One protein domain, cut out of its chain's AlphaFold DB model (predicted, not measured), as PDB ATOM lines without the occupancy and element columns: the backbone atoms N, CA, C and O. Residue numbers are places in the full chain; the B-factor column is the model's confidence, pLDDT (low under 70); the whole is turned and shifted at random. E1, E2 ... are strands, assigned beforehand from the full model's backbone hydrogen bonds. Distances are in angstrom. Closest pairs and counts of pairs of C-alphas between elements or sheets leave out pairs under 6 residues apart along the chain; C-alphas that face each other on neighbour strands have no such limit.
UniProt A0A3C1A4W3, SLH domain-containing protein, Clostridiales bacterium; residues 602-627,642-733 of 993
ATOM      1  N   LEU A 602     -14.136  -4.123  25.282       97.31
ATOM      2  CA  LEU A 602     -15.131  -3.967  26.337       97.31
ATOM      3  C   LEU A 602     -14.450  -3.455  27.611       97.31
ATOM      4  O   LEU A 602     -13.424  -3.973  28.051       97.31
ATOM      5  N   ALA A 603     -15.040  -2.427  28.216       96.00
ATOM      6  CA  ALA A 603     -14.518  -1.820  29.441       96.00
ATOM      7  C   ALA A 603     -15.266  -2.285  30.702       96.00
ATOM      8  O   ALA A 603     -14.830  -1.996  31.816       96.00
ATOM      9  N   LYS A 604     -16.425  -2.930  30.528       97.06
ATOM     10  CA  LYS A 604     -17.252  -3.524  31.584       97.06
ATOM     11  C   LYS A 604     -18.314  -4.444  30.985       97.06
ATOM     12  O   LYS A 604     -18.563  -4.402  29.780       97.06
ATOM     13  N   ASP A 605     -19.019  -5.163  31.851       98.19
ATOM     14  CA  ASP A 605     -20.215  -5.916  31.476       98.19
ATOM     15  C   ASP A 605     -21.313  -5.013  30.888       98.19
ATOM     16  O   ASP A 605     -21.566  -3.894  31.359       98.19
ATOM     17  N   ILE A 606     -22.016  -5.526  29.877       97.62
ATOM     18  CA  ILE A 606     -23.076  -4.813  29.150       97.62
ATOM     19  C   ILE A 606     -24.355  -5.643  29.192       97.62
ATOM     20  O   ILE A 606     -24.316  -6.842  28.966       97.62
ATOM     21  N   VAL A 607     -25.512  -5.019  29.427       95.75
ATOM     22  CA  VAL A 607     -26.816  -5.710  29.413       95.75
ATOM     23  C   VAL A 607     -27.669  -5.218  28.242       95.75
ATOM     24  O   VAL A 607     -27.957  -4.022  28.148       95.75
ATOM     25  N   LEU A 608     -28.124  -6.128  27.376       93.12
ATOM     26  CA  LEU A 608     -28.843  -5.834  26.126       93.12
ATOM     27  C   LEU A 608     -30.353  -6.133  26.226       93.12
ATOM     28  O   LEU A 608     -30.893  -6.957  25.500       93.12
ATOM     29  N   LYS A 609     -31.082  -5.446  27.116       76.31
ATOM     30  CA  LYS A 609     -32.498  -5.776  27.429       76.31
ATOM     31  C   LYS A 609     -33.510  -5.560  26.292       76.31
ATOM     32  O   LYS A 609     -34.627  -6.076  26.363       76.31
ATOM     33  N   THR A 610     -33.188  -4.751  25.287       84.19
ATOM     34  CA  THR A 610     -34.050  -4.529  24.115       84.19
ATOM     35  C   THR A 610     -33.684  -5.502  23.001       84.19
ATOM     36  O   THR A 610     -32.503  -5.816  22.882       84.19
ATOM     37  N   PRO A 611     -34.641  -5.928  22.145       90.00
ATOM     38  CA  PRO A 611     -34.313  -6.716  20.962       90.00
ATOM     39  C   PRO A 611     -33.152  -6.079  20.199       90.00
ATOM     40  O   PRO A 611     -33.243  -4.922  19.777       90.00
ATOM     41  N   TRP A 612     -32.058  -6.825  20.095       93.75
ATOM     42  CA  TRP A 612     -30.841  -6.388  19.442       93.75
ATOM     43  C   TRP A 612     -31.084  -6.212  17.948       93.75
ATOM     44  O   TRP A 612     -31.999  -6.800  17.370       93.75
ATOM     45  N   LYS A 613     -30.263  -5.370  17.328       94.50
ATOM     46  CA  LYS A 613     -30.212  -5.205  15.882       94.50
ATOM     47  C   LYS A 613     -28.845  -5.659  15.429       94.50
ATOM     48  O   LYS A 613     -27.858  -5.136  15.932       94.50
ATOM     49  N   THR A 614     -28.806  -6.601  14.495       95.56
ATOM     50  CA  THR A 614     -27.557  -7.130  13.945       95.56
ATOM     51  C   THR A 614     -26.637  -5.974  13.527       95.56
ATOM     52  O   THR A 614     -27.082  -5.019  12.879       95.56
ATOM     53  N   ILE A 615     -25.354  -6.047  13.893       96.56
ATOM     54  CA  ILE A 615     -24.309  -5.182  13.339       96.56
ATOM     55  C   ILE A 615     -24.097  -5.636  11.897       96.56
ATOM     56  O   ILE A 615     -23.336  -6.562  11.620       96.56
ATOM     57  N   ASP A 616     -24.851  -5.012  10.997       94.69
ATOM     58  CA  ASP A 616     -24.845  -5.328   9.576       94.69
ATOM     59  C   ASP A 616     -24.071  -4.277   8.778       94.69
ATOM     60  O   ASP A 616     -24.362  -3.077   8.845       94.69
ATOM     61  N   VAL A 617     -23.052  -4.741   8.057       91.38
ATOM     62  CA  VAL A 617     -22.078  -3.926   7.331       91.38
ATOM     63  C   VAL A 617     -21.849  -4.564   5.966       91.38
ATOM     64  O   VAL A 617     -21.638  -5.770   5.871       91.38
ATOM     65  N   LYS A 618     -21.859  -3.737   4.915       89.38
ATOM     66  CA  LYS A 618     -21.794  -4.172   3.512       89.38
ATOM     67  C   LYS A 618     -20.653  -5.156   3.220       89.38
ATOM     68  O   LYS A 618     -20.891  -6.146   2.539       89.38
ATOM     69  N   ASP A 619     -19.457  -4.872   3.731       92.00
ATOM     70  CA  ASP A 619     -18.238  -5.643   3.455       92.00
ATOM     71  C   ASP A 619     -17.797  -6.498   4.665       92.00
ATOM     72  O   ASP A 619     -16.709  -7.066   4.671       92.00
ATOM     73  N   GLY A 620     -18.657  -6.609   5.687       94.94
ATOM     74  CA  GLY A 620     -18.366  -7.299   6.944       94.94
ATOM     75  C   GLY A 620     -17.518  -6.486   7.930       94.94
ATOM     76  O   GLY A 620     -17.042  -5.392   7.636       94.94
ATOM     77  N   PHE A 621     -17.381  -7.016   9.145       97.62
ATOM     78  CA  PHE A 621     -16.517  -6.472  10.192       97.62
ATOM     79  C   PHE A 621     -15.069  -6.936   9.986       97.62
ATOM     80  O   PHE A 621     -14.817  -8.144   9.982       97.62
ATOM     81  N   SER A 622     -14.139  -5.994   9.822       95.69
ATOM     82  CA  SER A 622     -12.714  -6.253   9.557       95.69
ATOM     83  C   SER A 622     -11.781  -5.818  10.688       95.69
ATOM     84  O   SER A 622     -10.596  -6.137  10.655       95.69
ATOM     85  N   GLY A 623     -12.305  -5.106  11.686       95.12
ATOM     86  CA  GLY A 623     -11.568  -4.672  12.864       95.12
ATOM     87  C   GLY A 623     -11.441  -5.744  13.952       95.12
ATOM     88  O   GLY A 623     -11.538  -6.949  13.702       95.12
ATOM     89  N   THR A 624     -11.246  -5.302  15.195       96.12
ATOM     90  CA  THR A 624     -11.129  -6.191  16.369       96.12
ATOM     91  C   THR A 624     -12.178  -5.847  17.413       96.12
ATOM     92  O   THR A 624     -12.319  -4.678  17.761       96.12
ATOM     93  N   LEU A 625     -12.896  -6.838  17.937       97.88
ATOM     94  CA  LEU A 625     -13.690  -6.707  19.158       97.88
ATOM     95  C   LEU A 625     -13.134  -7.669  20.204       97.88
ATOM     96  O   LEU A 625     -13.311  -8.880  20.093       97.88
ATOM     97  N   ASP A 626     -12.488  -7.112  21.220       96.94
ATOM     98  CA  ASP A 626     -11.985  -7.863  22.362       96.94
ATOM     99  C   ASP A 626     -12.925  -7.676  23.563       96.94
ATOM    100  O   ASP A 626     -13.206  -6.558  24.009       96.94
ATOM    101  N   GLY A 627     -13.466  -8.789  24.056       97.06
ATOM    102  CA  GLY A 627     -14.351  -8.827  25.211       97.06
ATOM    103  C   GLY A 627     -13.649  -8.547  26.538       97.06
ATOM    104  O   GLY A 627     -14.329  -8.216  27.507       97.06
ATOM    105  N   GLY A 642     -27.582 -12.436  14.124       94.88
ATOM    106  CA  GLY A 642     -26.545 -12.525  15.157       94.88
ATOM    107  C   GLY A 642     -26.178 -11.180  15.779       94.88
ATOM    108  O   GLY A 642     -26.852 -10.171  15.551       94.88
ATOM    109  N   LEU A 643     -25.104 -11.158  16.574       96.88
ATOM    110  CA  LEU A 643     -24.453  -9.920  17.004       96.88
ATOM    111  C   LEU A 643     -23.912  -9.173  15.776       96.88
ATOM    112  O   LEU A 643     -24.213  -7.989  15.616       96.88
ATOM    113  N   PHE A 644     -23.222  -9.893  14.887       97.31
ATOM    114  CA  PHE A 644     -22.744  -9.449  13.577       97.31
ATOM    115  C   PHE A 644     -23.435 -10.203  12.436       97.31
ATOM    116  O   PHE A 644     -23.805 -11.369  12.583       97.31
ATOM    117  N   SER A 645     -23.567  -9.563  11.270       96.25
ATOM    118  CA  SER A 645     -23.936 -10.287  10.049       96.25
ATOM    119  C   SER A 645     -22.748 -11.112   9.552       96.25
ATOM    120  O   SER A 645     -22.792 -12.339   9.579       96.25
ATOM    121  N   ASN A 646     -21.656 -10.440   9.188       97.12
ATOM    122  CA  ASN A 646     -20.440 -11.067   8.682       97.12
ATOM    123  C   ASN A 646     -19.204 -10.540   9.419       97.12
ATOM    124  O   ASN A 646     -19.047  -9.328   9.573       97.12
ATOM    125  N   ILE A 647     -18.290 -11.437   9.786       98.12
ATOM    126  CA  ILE A 647     -16.916 -11.092  10.187       98.12
ATOM    127  C   ILE A 647     -16.018 -11.413   8.993       98.12
ATOM    128  O   ILE A 647     -15.993 -12.552   8.545       98.12
ATOM    129  N   THR A 648     -15.341 -10.419   8.417       96.56
ATOM    130  CA  THR A 648     -14.551 -10.553   7.178       96.56
ATOM    131  C   THR A 648     -13.153  -9.993   7.391       96.56
ATOM    132  O   THR A 648     -12.954  -8.783   7.387       96.56
ATOM    133  N   GLY A 649     -12.189 -10.882   7.647       92.00
ATOM    134  CA  GLY A 649     -10.829 -10.506   8.051       92.00
ATOM    135  C   GLY A 649     -10.710  -9.950   9.478       92.00
ATOM    136  O   GLY A 649      -9.595  -9.800   9.964       92.00
ATOM    137  N   GLY A 650     -11.833  -9.677  10.153       95.12
ATOM    138  CA  GLY A 650     -11.865  -9.196  11.530       95.12
ATOM    139  C   GLY A 650     -11.663 -10.295  12.571       95.12
ATOM    140  O   GLY A 650     -11.685 -11.490  12.264       95.12
ATOM    141  N   THR A 651     -11.484  -9.866  13.819       96.69
ATOM    142  CA  THR A 651     -11.283 -10.746  14.980       96.69
ATOM    143  C   THR A 651     -12.282 -10.418  16.082       96.69
ATOM    144  O   THR A 651     -12.411  -9.259  16.480       96.69
ATOM    145  N   VAL A 652     -12.971 -11.432  16.600       98.25
ATOM    146  CA  VAL A 652     -13.766 -11.336  17.831       98.25
ATOM    147  C   VAL A 652     -13.149 -12.285  18.845       98.25
ATOM    148  O   VAL A 652     -13.104 -13.487  18.594       98.25
ATOM    149  N   LYS A 653     -12.656 -11.749  19.966       96.88
ATOM    150  CA  LYS A 653     -11.957 -12.559  20.966       96.88
ATOM    151  C   LYS A 653     -12.345 -12.250  22.401       96.88
ATOM    152  O   LYS A 653     -12.860 -11.169  22.679       96.88
ATOM    153  N   ASN A 654     -12.099 -13.201  23.300       96.50
ATOM    154  CA  ASN A 654     -12.293 -13.065  24.752       96.50
ATOM    155  C   ASN A 654     -13.704 -12.590  25.148       96.50
ATOM    156  O   ASN A 654     -13.870 -11.862  26.132       96.50
ATOM    157  N   LEU A 655     -14.718 -12.938  24.349       97.69
ATOM    158  CA  LEU A 655     -16.071 -12.409  24.474       97.69
ATOM    159  C   LEU A 655     -17.014 -13.437  25.095       97.69
ATOM    160  O   LEU A 655     -17.268 -14.492  24.518       97.69
ATOM    161  N   ASN A 656     -17.607 -13.074  26.230       98.06
ATOM    162  CA  ASN A 656     -18.633 -13.874  26.892       98.06
ATOM    163  C   ASN A 656     -20.022 -13.288  26.611       98.06
ATOM    164  O   ASN A 656     -20.257 -12.104  26.848       98.06
ATOM    165  N   ILE A 657     -20.967 -14.102  26.138       98.19
ATOM    166  CA  ILE A 657     -22.368 -13.712  25.934       98.19
ATOM    167  C   ILE A 657     -23.274 -14.663  26.716       98.19
ATOM    168  O   ILE A 657     -23.406 -15.833  26.373       98.19
ATOM    169  N   SER A 658     -23.935 -14.158  27.756       97.94
ATOM    170  CA  SER A 658     -24.716 -14.977  28.688       97.94
ATOM    171  C   SER A 658     -26.199 -14.627  28.675       97.94
ATOM    172  O   SER A 658     -26.586 -13.458  28.710       97.94
ATOM    173  N   GLY A 659     -27.054 -15.649  28.729       96.31
ATOM    174  CA  GLY A 659     -28.508 -15.474  28.807       96.31
ATOM    175  C   GLY A 659     -29.145 -15.059  27.478       96.31
ATOM    176  O   GLY A 659     -30.115 -14.299  27.464       96.31
ATOM    177  N   VAL A 660     -28.597 -15.544  26.363       97.31
ATOM    178  CA  VAL A 660     -29.132 -15.319  25.018       97.31
ATOM    179  C   VAL A 660     -30.564 -15.840  24.924       97.31
ATOM    180  O   VAL A 660     -30.881 -16.933  25.394       97.31
ATOM    181  N   LYS A 661     -31.439 -15.060  24.284       96.88
ATOM    182  CA  LYS A 661     -32.799 -15.472  23.919       96.88
ATOM    183  C   LYS A 661     -33.035 -15.162  22.456       96.88
ATOM    184  O   LYS A 661     -33.344 -14.020  22.102       96.88
ATOM    185  N   ALA A 662     -32.891 -16.170  21.609       95.94
ATOM    186  CA  ALA A 662     -33.073 -16.021  20.176       95.94
ATOM    187  C   ALA A 662     -34.386 -16.659  19.710       95.94
ATOM    188  O   ALA A 662     -34.718 -17.772  20.103       95.94
ATOM    189  N   SER A 663     -35.130 -15.952  18.859       95.25
ATOM    190  CA  SER A 663     -36.335 -16.455  18.197       95.25
ATOM    191  C   SER A 663     -36.254 -16.232  16.684       95.25
ATOM    192  O   SER A 663     -36.035 -15.089  16.265       95.25
ATOM    193  N   ASN A 664     -36.492 -17.270  15.876       93.38
ATOM    194  CA  ASN A 664     -36.368 -17.259  14.408       93.38
ATOM    195  C   ASN A 664     -34.985 -16.786  13.930       93.38
ATOM    196  O   ASN A 664     -34.881 -15.939  13.043       93.38
ATOM    197  N   LEU A 665     -33.928 -17.314  14.548       93.19
ATOM    198  CA  LEU A 665     -32.540 -16.975  14.244       93.19
ATOM    199  C   LEU A 665     -32.052 -17.775  13.030       93.19
ATOM    200  O   LEU A 665     -31.743 -18.957  13.142       93.19
ATOM    201  N   GLY A 666     -31.980 -17.117  11.873       88.44
ATOM    202  CA  GLY A 666     -31.413 -17.666  10.635       88.44
ATOM    203  C   GLY A 666     -29.905 -17.419  10.508       88.44
ATOM    204  O   GLY A 666     -29.465 -16.899   9.487       88.44
ATOM    205  N   GLY A 667     -29.147 -17.717  11.563       92.94
ATOM    206  CA  GLY A 667     -27.721 -17.408  11.728       92.94
ATOM    207  C   GLY A 667     -27.198 -17.982  13.049       92.94
ATOM    208  O   GLY A 667     -27.602 -19.079  13.430       92.94
ATOM    209  N   ALA A 668     -26.361 -17.253  13.782       96.94
ATOM    210  CA  ALA A 668     -25.890 -17.679  15.107       96.94
ATOM    211  C   ALA A 668     -25.759 -16.501  16.074       96.94
ATOM    212  O   ALA A 668     -26.086 -15.375  15.715       96.94
ATOM    213  N   VAL A 669     -25.331 -16.737  17.316       97.88
ATOM    214  CA  VAL A 669     -25.277 -15.679  18.335       97.88
ATOM    215  C   VAL A 669     -24.202 -14.641  18.014       97.88
ATOM    216  O   VAL A 669     -24.498 -13.449  18.090       97.88
ATOM    217  N   ILE A 670     -22.983 -15.050  17.639       98.00
ATOM    218  CA  ILE A 670     -21.887 -14.105  17.358       98.00
ATOM    219  C   ILE A 670     -21.956 -13.607  15.914       98.00
ATOM    220  O   ILE A 670     -22.020 -12.397  15.696       98.00
ATOM    221  N   ALA A 671     -21.980 -14.506  14.929       97.50
ATOM    222  CA  ALA A 671     -21.984 -14.117  13.518       97.50
ATOM    223  C   ALA A 671     -22.859 -15.027  12.654       97.50
ATOM    224  O   ALA A 671     -22.865 -16.244  12.826       97.50
ATOM    225  N   ALA A 672     -23.552 -14.466  11.661       96.81
ATOM    226  CA  ALA A 672     -24.219 -15.295  10.658       96.81
ATOM    227  C   ALA A 672     -23.185 -16.018   9.778       96.81
ATOM    228  O   ALA A 672     -23.297 -17.229   9.598       96.81
ATOM    229  N   CYS A 673     -22.151 -15.306   9.315       97.69
ATOM    230  CA  CYS A 673     -21.029 -15.882   8.572       97.69
ATOM    231  C   CYS A 673     -19.676 -15.412   9.131       97.69
ATOM    232  O   CYS A 673     -19.440 -14.212   9.301       97.69
ATOM    233  N   ASN A 674     -18.762 -16.352   9.357       98.44
ATOM    234  CA  ASN A 674     -17.385 -16.082   9.759       98.44
ATOM    235  C   ASN A 674     -16.413 -16.324   8.594       98.44
ATOM    236  O   ASN A 674     -16.274 -17.452   8.134       98.44
ATOM    237  N   TYR A 675     -15.715 -15.279   8.160       98.00
ATOM    238  CA  TYR A 675     -14.558 -15.309   7.255       98.00
ATOM    239  C   TYR A 675     -13.298 -14.744   7.942       98.00
ATOM    240  O   TYR A 675     -12.323 -14.402   7.273       98.00
ATOM    241  N   GLY A 676     -13.337 -14.561   9.264       97.06
ATOM    242  CA  GLY A 676     -12.234 -14.059  10.077       97.06
ATOM    243  C   GLY A 676     -11.895 -15.031  11.204       97.06
ATOM    244  O   GLY A 676     -11.876 -16.249  10.998       97.06
ATOM    245  N   TYR A 677     -11.634 -14.479  12.387       97.38
ATOM    246  CA  TYR A 677     -11.217 -15.229  13.568       97.38
ATOM    247  C   TYR A 677     -12.199 -15.004  14.718       97.38
ATOM    248  O   TYR A 677     -12.491 -13.863  15.084       97.38
ATOM    249  N   ILE A 678     -12.712 -16.097  15.281       98.56
ATOM    250  CA  ILE A 678     -13.461 -16.093  16.539       98.56
ATOM    251  C   ILE A 678     -12.692 -16.968  17.518       98.56
ATOM    252  O   ILE A 678     -12.518 -18.160  17.271       98.56
ATOM    253  N   GLU A 679     -12.219 -16.376  18.605       96.94
ATOM    254  CA  GLU A 679     -11.277 -17.028  19.513       96.94
ATOM    255  C   GLU A 679     -11.677 -16.815  20.969       96.94
ATOM    256  O   GLU A 679     -12.066 -15.711  21.351       96.94
ATOM    257  N   ASN A 680     -11.574 -17.852  21.799       96.62
ATOM    258  CA  ASN A 680     -11.805 -17.739  23.241       96.62
ATOM    259  C   ASN A 680     -13.140 -17.038  23.581       96.62
ATOM    260  O   ASN A 680     -13.211 -16.109  24.390       96.62
ATOM    261  N   CYS A 681     -14.209 -17.417  22.877       98.44
ATOM    262  CA  CYS A 681     -15.539 -16.833  23.041       98.44
ATOM    263  C   CYS A 681     -16.504 -17.849  23.654       98.44
ATOM    264  O   CYS A 681     -16.497 -19.025  23.286       98.44
ATOM    265  N   SER A 682     -17.389 -17.393  24.544       98.06
ATOM    266  CA  SER A 682     -18.425 -18.237  25.143       98.06
ATOM    267  C   SER A 682     -19.830 -17.692  24.908       98.06
ATOM    268  O   SER A 682     -20.069 -16.487  24.996       98.06
ATOM    269  N   VAL A 683     -20.782 -18.579  24.609       98.44
ATOM    270  CA  VAL A 683     -22.204 -18.236  24.466       98.44
ATOM    271  C   VAL A 683     -23.073 -19.165  25.306       98.44
ATOM    272  O   VAL A 683     -22.865 -20.377  25.296       98.44
ATOM    273  N   SER A 684     -24.064 -18.615  26.013       98.50
ATOM    274  CA  SER A 684     -25.052 -19.409  26.751       98.50
ATOM    275  C   SER A 684     -26.475 -18.866  26.648       98.50
ATOM    276  O   SER A 684     -26.689 -17.651  26.576       98.50
ATOM    277  N   GLY A 685     -27.468 -19.757  26.659       97.69
ATOM    278  CA  GLY A 685     -28.879 -19.389  26.545       97.69
ATOM    279  C   GLY A 685     -29.717 -20.358  25.715       97.69
ATOM    280  O   GLY A 685     -29.470 -21.559  25.694       97.69
ATOM    281  N   GLU A 686     -30.740 -19.825  25.047       97.94
ATOM    282  CA  GLU A 686     -31.726 -20.609  24.301       97.94
ATOM    283  C   GLU A 686     -31.955 -20.039  22.894       97.94
ATOM    284  O   GLU A 686     -32.104 -18.823  22.704       97.94
ATOM    285  N   ILE A 687     -32.031 -20.935  21.908       97.62
ATOM    286  CA  ILE A 687     -32.341 -20.625  20.512       97.62
ATOM    287  C   ILE A 687     -33.617 -21.360  20.100       97.62
ATOM    288  O   ILE A 687     -33.646 -22.585  19.992       97.62
ATOM    289  N   GLN A 688     -34.667 -20.591  19.813       96.38
ATOM    290  CA  GLN A 688     -35.940 -21.093  19.306       96.38
ATOM    291  C   GLN A 688     -36.130 -20.688  17.841       96.38
ATOM    292  O   GLN A 688     -36.335 -19.514  17.549       96.38
ATOM    293  N   SER A 689     -36.104 -21.614  16.888       93.38
ATOM    294  CA  SER A 689     -36.138 -21.242  15.464       93.38
ATOM    295  C   SER A 689     -37.142 -22.052  14.662       93.38
ATOM    296  O   SER A 689     -37.088 -23.275  14.644       93.38
ATOM    297  N   GLN A 690     -38.035 -21.374  13.939       91.06
ATOM    298  CA  GLN A 690     -39.012 -22.023  13.064       91.06
ATOM    299  C   GLN A 690     -38.765 -21.646  11.603       91.06
ATOM    300  O   GLN A 690     -38.645 -20.467  11.269       91.06
ATOM    301  N   ARG A 691     -38.749 -22.646  10.712       86.81
ATOM    302  CA  ARG A 691     -38.616 -22.475   9.249       86.81
ATOM    303  C   ARG A 691     -37.370 -21.685   8.825       86.81
ATOM    304  O   ARG A 691     -37.387 -20.994   7.805       86.81
ATOM    305  N   VAL A 692     -36.292 -21.796   9.595       90.62
ATOM    306  CA  VAL A 692     -34.974 -21.272   9.222       90.62
ATOM    307  C   VAL A 692     -34.175 -22.369   8.532       90.62
ATOM    308  O   VAL A 692     -34.328 -23.540   8.856       90.62
ATOM    309  N   ARG A 693     -33.302 -21.995   7.593       91.81
ATOM    310  CA  ARG A 693     -32.429 -22.973   6.925       91.81
ATOM    311  C   ARG A 693     -31.346 -23.509   7.851       91.81
ATOM    312  O   ARG A 693     -30.972 -24.670   7.729       91.81
ATOM    313  N   GLN A 694     -30.830 -22.655   8.732       94.81
ATOM    314  CA  GLN A 694     -29.720 -22.995   9.605       94.81
ATOM    315  C   GLN A 694     -29.703 -22.155  10.876       94.81
ATOM    316  O   GLN A 694     -30.150 -21.004  10.853       94.81
ATOM    317  N   THR A 695     -29.182 -22.725  11.962       96.62
ATOM    318  CA  THR A 695     -28.940 -22.004  13.211       96.62
ATOM    319  C   THR A 695     -27.812 -22.625  14.038       96.62
ATOM    320  O   THR A 695     -27.590 -23.834  13.963       96.62
ATOM    321  N   ALA A 696     -27.091 -21.818  14.818       97.56
ATOM    322  CA  ALA A 696     -26.014 -22.301  15.681       97.56
ATOM    323  C   ALA A 696     -25.722 -21.385  16.878       97.56
ATOM    324  O   ALA A 696     -26.251 -20.276  16.967       97.56
ATOM    325  N   GLY A 697     -24.861 -21.845  17.790       97.50
ATOM    326  CA  GLY A 697     -24.394 -21.056  18.929       97.50
ATOM    327  C   GLY A 697     -23.412 -19.956  18.524       97.50
ATOM    328  O   GLY A 697     -23.704 -18.785  18.728       97.50
ATOM    329  N   ILE A 698     -22.267 -20.287  17.922       98.38
ATOM    330  CA  ILE A 698     -21.197 -19.310  17.649       98.38
ATOM    331  C   ILE A 698     -21.367 -18.654  16.274       98.38
ATOM    332  O   ILE A 698     -21.610 -17.446  16.194       98.38
ATOM    333  N   ALA A 699     -21.280 -19.439  15.197       98.19
ATOM    334  CA  ALA A 699     -21.332 -18.944  13.820       98.19
ATOM    335  C   ALA A 699     -22.333 -19.736  12.970       98.19
ATOM    336  O   ALA A 699     -22.363 -20.954  13.044       98.19
ATOM    337  N   GLY A 700     -23.147 -19.089  12.134       97.62
ATOM    338  CA  GLY A 700     -24.060 -19.818  11.244       97.62
ATOM    339  C   GLY A 700     -23.277 -20.653  10.228       97.62
ATOM    340  O   GLY A 700     -23.384 -21.878  10.197       97.62
ATOM    341  N   GLU A 701     -22.426 -19.978   9.461       98.31
ATOM    342  CA  GLU A 701     -21.457 -20.578   8.545       98.31
ATOM    343  C   GLU A 701     -20.034 -20.180   8.942       98.31
ATOM    344  O   GLU A 701     -19.763 -19.006   9.211       98.31
ATOM    345  N   ASN A 702     -19.113 -21.140   8.949       98.56
ATOM    346  CA  ASN A 702     -17.698 -20.903   9.212       98.56
ATOM    347  C   ASN A 702     -16.854 -21.169   7.962       98.56
ATOM    348  O   ASN A 702     -16.720 -22.311   7.541       98.56
ATOM    349  N   ASN A 703     -16.252 -20.122   7.409       98.25
ATOM    350  CA  ASN A 703     -15.241 -20.168   6.347       98.25
ATOM    351  C   ASN A 703     -13.861 -19.687   6.850       98.25
ATOM    352  O   ASN A 703     -12.896 -19.674   6.091       98.25
ATOM    353  N   GLY A 704     -13.785 -19.234   8.105       97.81
ATOM    354  CA  GLY A 704     -12.574 -18.772   8.776       97.81
ATOM    355  C   GLY A 704     -12.116 -19.760   9.846       97.81
ATOM    356  O   GLY A 704     -12.092 -20.975   9.621       97.81
ATOM    357  N   ARG A 705     -11.749 -19.236  11.020       98.38
ATOM    358  CA  ARG A 705     -11.353 -20.041  12.184       98.38
ATOM    359  C   ARG A 705     -12.238 -19.769  13.391       98.38
ATOM    360  O   ARG A 705     -12.564 -18.613  13.671       98.38
ATOM    361  N   ILE A 706     -12.599 -20.842  14.086       98.69
ATOM    362  CA  ILE A 706     -13.228 -20.820  15.406       98.69
ATOM    363  C   ILE A 706     -12.354 -21.659  16.332       98.69
ATOM    364  O   ILE A 706     -12.206 -22.864  16.119       98.69
ATOM    365  N   GLU A 707     -11.751 -21.026  17.328       97.62
ATOM    366  CA  GLU A 707     -10.787 -21.672  18.219       97.62
ATOM    367  C   GLU A 707     -11.130 -21.381  19.680       97.62
ATOM    368  O   GLU A 707     -11.592 -20.289  20.014       97.62
ATOM    369  N   ASP A 708     -10.962 -22.379  20.548       96.00
ATOM    370  CA  ASP A 708     -11.131 -22.231  22.000       96.00
ATOM    371  C   ASP A 708     -12.515 -21.680  22.414       96.00
ATOM    372  O   ASP A 708     -12.659 -20.949  23.391       96.00
ATOM    373  N   CYS A 709     -13.566 -22.003  21.651       98.06
ATOM    374  CA  CYS A 709     -14.907 -21.461  21.865       98.06
ATOM    375  C   CYS A 709     -15.832 -22.427  22.614       98.06
ATOM    376  O   CYS A 709     -15.767 -23.644  22.442       98.06
ATOM    377  N   ILE A 710     -16.763 -21.883  23.401       97.62
ATOM    378  CA  ILE A 710     -17.726 -22.653  24.199       97.62
ATOM    379  C   ILE A 710     -19.158 -22.232  23.854       97.62
ATOM    380  O   ILE A 710     -19.507 -21.058  23.934       97.62
ATOM    381  N   ALA A 711     -20.021 -23.195  23.542       98.12
ATOM    382  CA  ALA A 711     -21.459 -22.990  23.406       98.12
ATOM    383  C   ALA A 711     -22.229 -23.856  24.414       98.12
ATOM    384  O   ALA A 711     -22.181 -25.082  24.344       98.12
ATOM    385  N   ASP A 712     -22.953 -23.211  25.332       97.62
ATOM    386  CA  ASP A 712     -23.894 -23.834  26.271       97.62
ATOM    387  C   ASP A 712     -25.333 -23.420  25.918       97.62
ATOM    388  O   ASP A 712     -25.890 -22.470  26.477       97.62
ATOM    389  N   ILE A 713     -25.890 -24.048  24.880       98.00
ATOM    390  CA  ILE A 713     -27.114 -23.589  24.210       98.00
ATOM    391  C   ILE A 713     -28.159 -24.699  24.141       98.00
ATOM    392  O   ILE A 713     -27.913 -25.768  23.581       98.00
ATOM    393  N   ASP A 714     -29.368 -24.384  24.604       98.38
ATOM    394  CA  ASP A 714     -30.553 -25.202  24.364       98.38
ATOM    395  C   ASP A 714     -31.238 -24.781  23.051       98.38
ATOM    396  O   ASP A 714     -31.589 -23.615  22.847       98.38
ATOM    397  N   PHE A 715     -31.452 -25.741  22.152       97.81
ATOM    398  CA  PHE A 715     -32.123 -25.545  20.869       97.81
ATOM    399  C   PHE A 715     -33.546 -26.102  20.895       97.81
ATOM    400  O   PHE A 715     -33.759 -27.269  21.233       97.81
ATOM    401  N   VAL A 716     -34.505 -25.299  20.428       97.00
ATOM    402  CA  VAL A 716     -35.871 -25.729  20.096       97.00
ATOM    403  C   VAL A 716     -36.176 -25.295  18.665       97.00
ATOM    404  O   VAL A 716     -36.460 -24.127  18.402       97.00
ATOM    405  N   CYS A 717     -36.067 -26.212  17.709       94.62
ATOM    406  CA  CYS A 717     -36.177 -25.882  16.290       94.62
ATOM    407  C   CYS A 717     -37.311 -26.635  15.595       94.62
ATOM    408  O   CYS A 717     -37.543 -27.810  15.868       94.62
ATOM    409  N   GLU A 718     -37.984 -25.964  14.657       92.00
ATOM    410  CA  GLU A 718     -39.013 -26.580  13.821       92.00
ATOM    411  C   GLU A 718     -38.800 -26.352  12.316       92.00
ATOM    412  O   GLU A 718     -38.490 -25.240  11.872       92.00
ATOM    413  N   GLY A 719     -39.063 -27.383  11.511       88.44
ATOM    414  CA  GLY A 719     -39.000 -27.349  10.045       88.44
ATOM    415  C   GLY A 719     -37.706 -27.927   9.460       88.44
ATOM    416  O   GLY A 719     -37.050 -28.746  10.086       88.44
ATOM    417  N   ASN A 720     -37.361 -27.523   8.232       90.06
ATOM    418  CA  ASN A 720     -36.165 -27.997   7.521       90.06
ATOM    419  C   ASN A 720     -34.931 -27.189   7.934       90.06
ATOM    420  O   ASN A 720     -34.700 -26.115   7.373       90.06
ATOM    421  N   VAL A 721     -34.164 -27.693   8.906       91.69
ATOM    422  CA  VAL A 721     -33.105 -26.928   9.581       91.69
ATOM    423  C   VAL A 721     -31.791 -27.702   9.709       91.69
ATOM    424  O   VAL A 721     -31.764 -28.890  10.042       91.69
ATOM    425  N   LYS A 722     -30.683 -26.994   9.467       95.81
ATOM    426  CA  LYS A 722     -29.332 -27.402   9.860       95.81
ATOM    427  C   LYS A 722     -28.971 -26.778  11.204       95.81
ATOM    428  O   LYS A 722     -29.028 -25.557  11.338       95.81
ATOM    429  N   THR A 723     -28.557 -27.583  12.170       96.25
ATOM    430  CA  THR A 723     -28.228 -27.097  13.513       96.25
ATOM    431  C   THR A 723     -26.867 -27.610  13.948       96.25
ATOM    432  O   THR A 723     -26.579 -28.797  13.807       96.25
ATOM    433  N   GLY A 724     -26.049 -26.733  14.521       96.25
ATOM    434  CA  GLY A 724     -24.863 -27.160  15.251       96.25
ATOM    435  C   GLY A 724     -24.601 -26.313  16.482       96.25
ATOM    436  O   GLY A 724     -24.952 -25.136  16.517       96.25
ATOM    437  N   GLY A 725     -24.013 -26.913  17.513       97.19
ATOM    438  CA  GLY A 725     -23.723 -26.199  18.753       97.19
ATOM    439  C   GLY A 725     -22.738 -25.050  18.553       97.19
ATOM    440  O   GLY A 725     -23.000 -23.937  19.001       97.19
ATOM    441  N   ILE A 726     -21.653 -25.288  17.809       98.44
ATOM    442  CA  ILE A 726     -20.673 -24.257  17.445       98.44
ATOM    443  C   ILE A 726     -21.064 -23.593  16.125       98.44
ATOM    444  O   ILE A 726     -21.261 -22.376  16.100       98.44
ATOM    445  N   CYS A 727     -21.220 -24.367  15.046       97.81
ATOM    446  CA  CYS A 727     -21.633 -23.824  13.753       97.81
ATOM    447  C   CYS A 727     -22.648 -24.687  13.007       97.81
ATOM    448  O   CYS A 727     -22.706 -25.886  13.208       97.81
ATOM    449  N   ALA A 728     -23.465 -24.127  12.117       97.81
ATOM    450  CA  ALA A 728     -24.405 -24.957  11.359       97.81
ATOM    451  C   ALA A 728     -23.724 -25.603  10.144       97.81
ATOM    452  O   ALA A 728     -23.951 -26.783   9.864       97.81
ATOM    453  N   VAL A 729     -22.879 -24.838   9.449       98.56
ATOM    454  CA  VAL A 729     -22.076 -25.291   8.307       98.56
ATOM    455  C   VAL A 729     -20.619 -24.892   8.518       98.56
ATOM    456  O   VAL A 729     -20.325 -23.723   8.772       98.56
ATOM    457  N   ASN A 730     -19.708 -25.850   8.387       98.56
ATOM    458  CA  ASN A 730     -18.273 -25.621   8.415       98.56
ATOM    459  C   ASN A 730     -17.662 -25.859   7.030       98.56
ATOM    460  O   ASN A 730     -17.901 -26.898   6.428       98.56
ATOM    461  N   ASN A 731     -16.866 -24.902   6.565       98.25
ATOM    462  CA  ASN A 731     -15.958 -25.015   5.421       98.25
ATOM    463  C   ASN A 731     -14.528 -24.566   5.808       98.25
ATOM    464  O   ASN A 731     -13.678 -24.353   4.951       98.25
ATOM    465  N   GLY A 732     -14.294 -24.309   7.101       97.75
ATOM    466  CA  GLY A 732     -13.049 -23.775   7.645       97.75
ATOM    467  C   GLY A 732     -12.516 -24.641   8.783       97.75
ATOM    468  O   GLY A 732     -12.685 -25.864   8.793       97.75
ATOM    469  N   ILE A 733     -11.876 -23.998   9.758       98.56
ATOM    470  CA  ILE A 733     -11.269 -24.675  10.911       98.56
ATOM    471  C   ILE A 733     -12.124 -24.451  12.154       98.56
ATOM    472  O   ILE A 733     -12.487 -23.313  12.467       98.56
TER     473      ILE A 733
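What this domain is: This is residues 602 to 627 and 642 to 733 of the 993 residues of the protein "SLH domain-containing protein" of Clostridiales bacterium (UniProt A0A3C1A4W3). The chain is wound in stacked turns, a solenoid of parallel strands: E2 and E3 lie in one turn, E4, E5 and E6 in the next, E7 to E10 in a third, and E11 begins another. E3, E5 and E9 stack as one wall, E6 and E10 as a short one, and E1, E2, E4, E7, E8 and E11 form a sharply bent wall; residues 602 to 623, with no named element, run loosely past the end of the stack where E1 and E2 lie. The printed part has 118 residues, no named helix and 11 named strands, E1 to E11 in order: the class is all strand. It is compact, with a radius of gyration of the C-alphas of 13.0 A, and spans 37 by 32 by 28 A.

Where its parts are: The printed part begins at Leu 602, C-alpha (-15.131, -3.967, 26.337). E1 is residues 624 to 626, starting at C-alpha (-11.129, -6.191, 16.369). E2, residues 644 to 653, measures 13.4 A and bends by 115 degrees at residue 649. E3, residues 656 to 663, measures 19.9 A. E4, residues 671 to 679, measures 12.6 A and bends by 105 degrees at residue 675. E5, residues 682 to 690, measures 24.2 A. E6 is residues 694 to 696, E7 699 to 702 and E8 705 to 707. E9, residues 710 to 718, measures 24.0 A. E10 is residues 721 to 724, and E11, residues 727 to 730, ends at C-alpha (-18.273, -25.621, 8.415).

How they stand to each other: The largest sheet is branched and twisted. E2 and E4 are parallel at 6 degrees, with N 675 and O 647 2.8 A apart. E1 lies on the other side of E2, parallel to it, with N 625 and O 651 2.9 A apart. On the other side of E4 from E2 lie E7, beside residues 671 to 674, and E8, beside 677 to 679; N 674 and O 701 are 2.8 A apart, N 678 and O 705 3.0 A. E11 is parallel to E7, with N 702 and O 729 2.9 A apart. In the second sheet E5 is the inner strand, parallel to E3, with N 657 and O 682 2.8 A apart, and to E9, with N 712 and O 683 2.8 A apart. E6 and E10 are parallel, with N 695 and O 722 2.9 A apart. E6 runs on into E7 at 100 degrees, and E10 into E11 at 87 degrees.

The domain as a whole: The C-alphas farthest apart, those of Ala 603 and Asn 720, are 40.4 A apart. Residues 628 to 641 are not printed, and C-alphas 627 and 642 are 16.2 A apart across this cut. Of the links between strands that are printed whole, E3 to E4 is short and the others are tight. The mean pLDDT of the printed part is 95.9, and no printed residue is under 70.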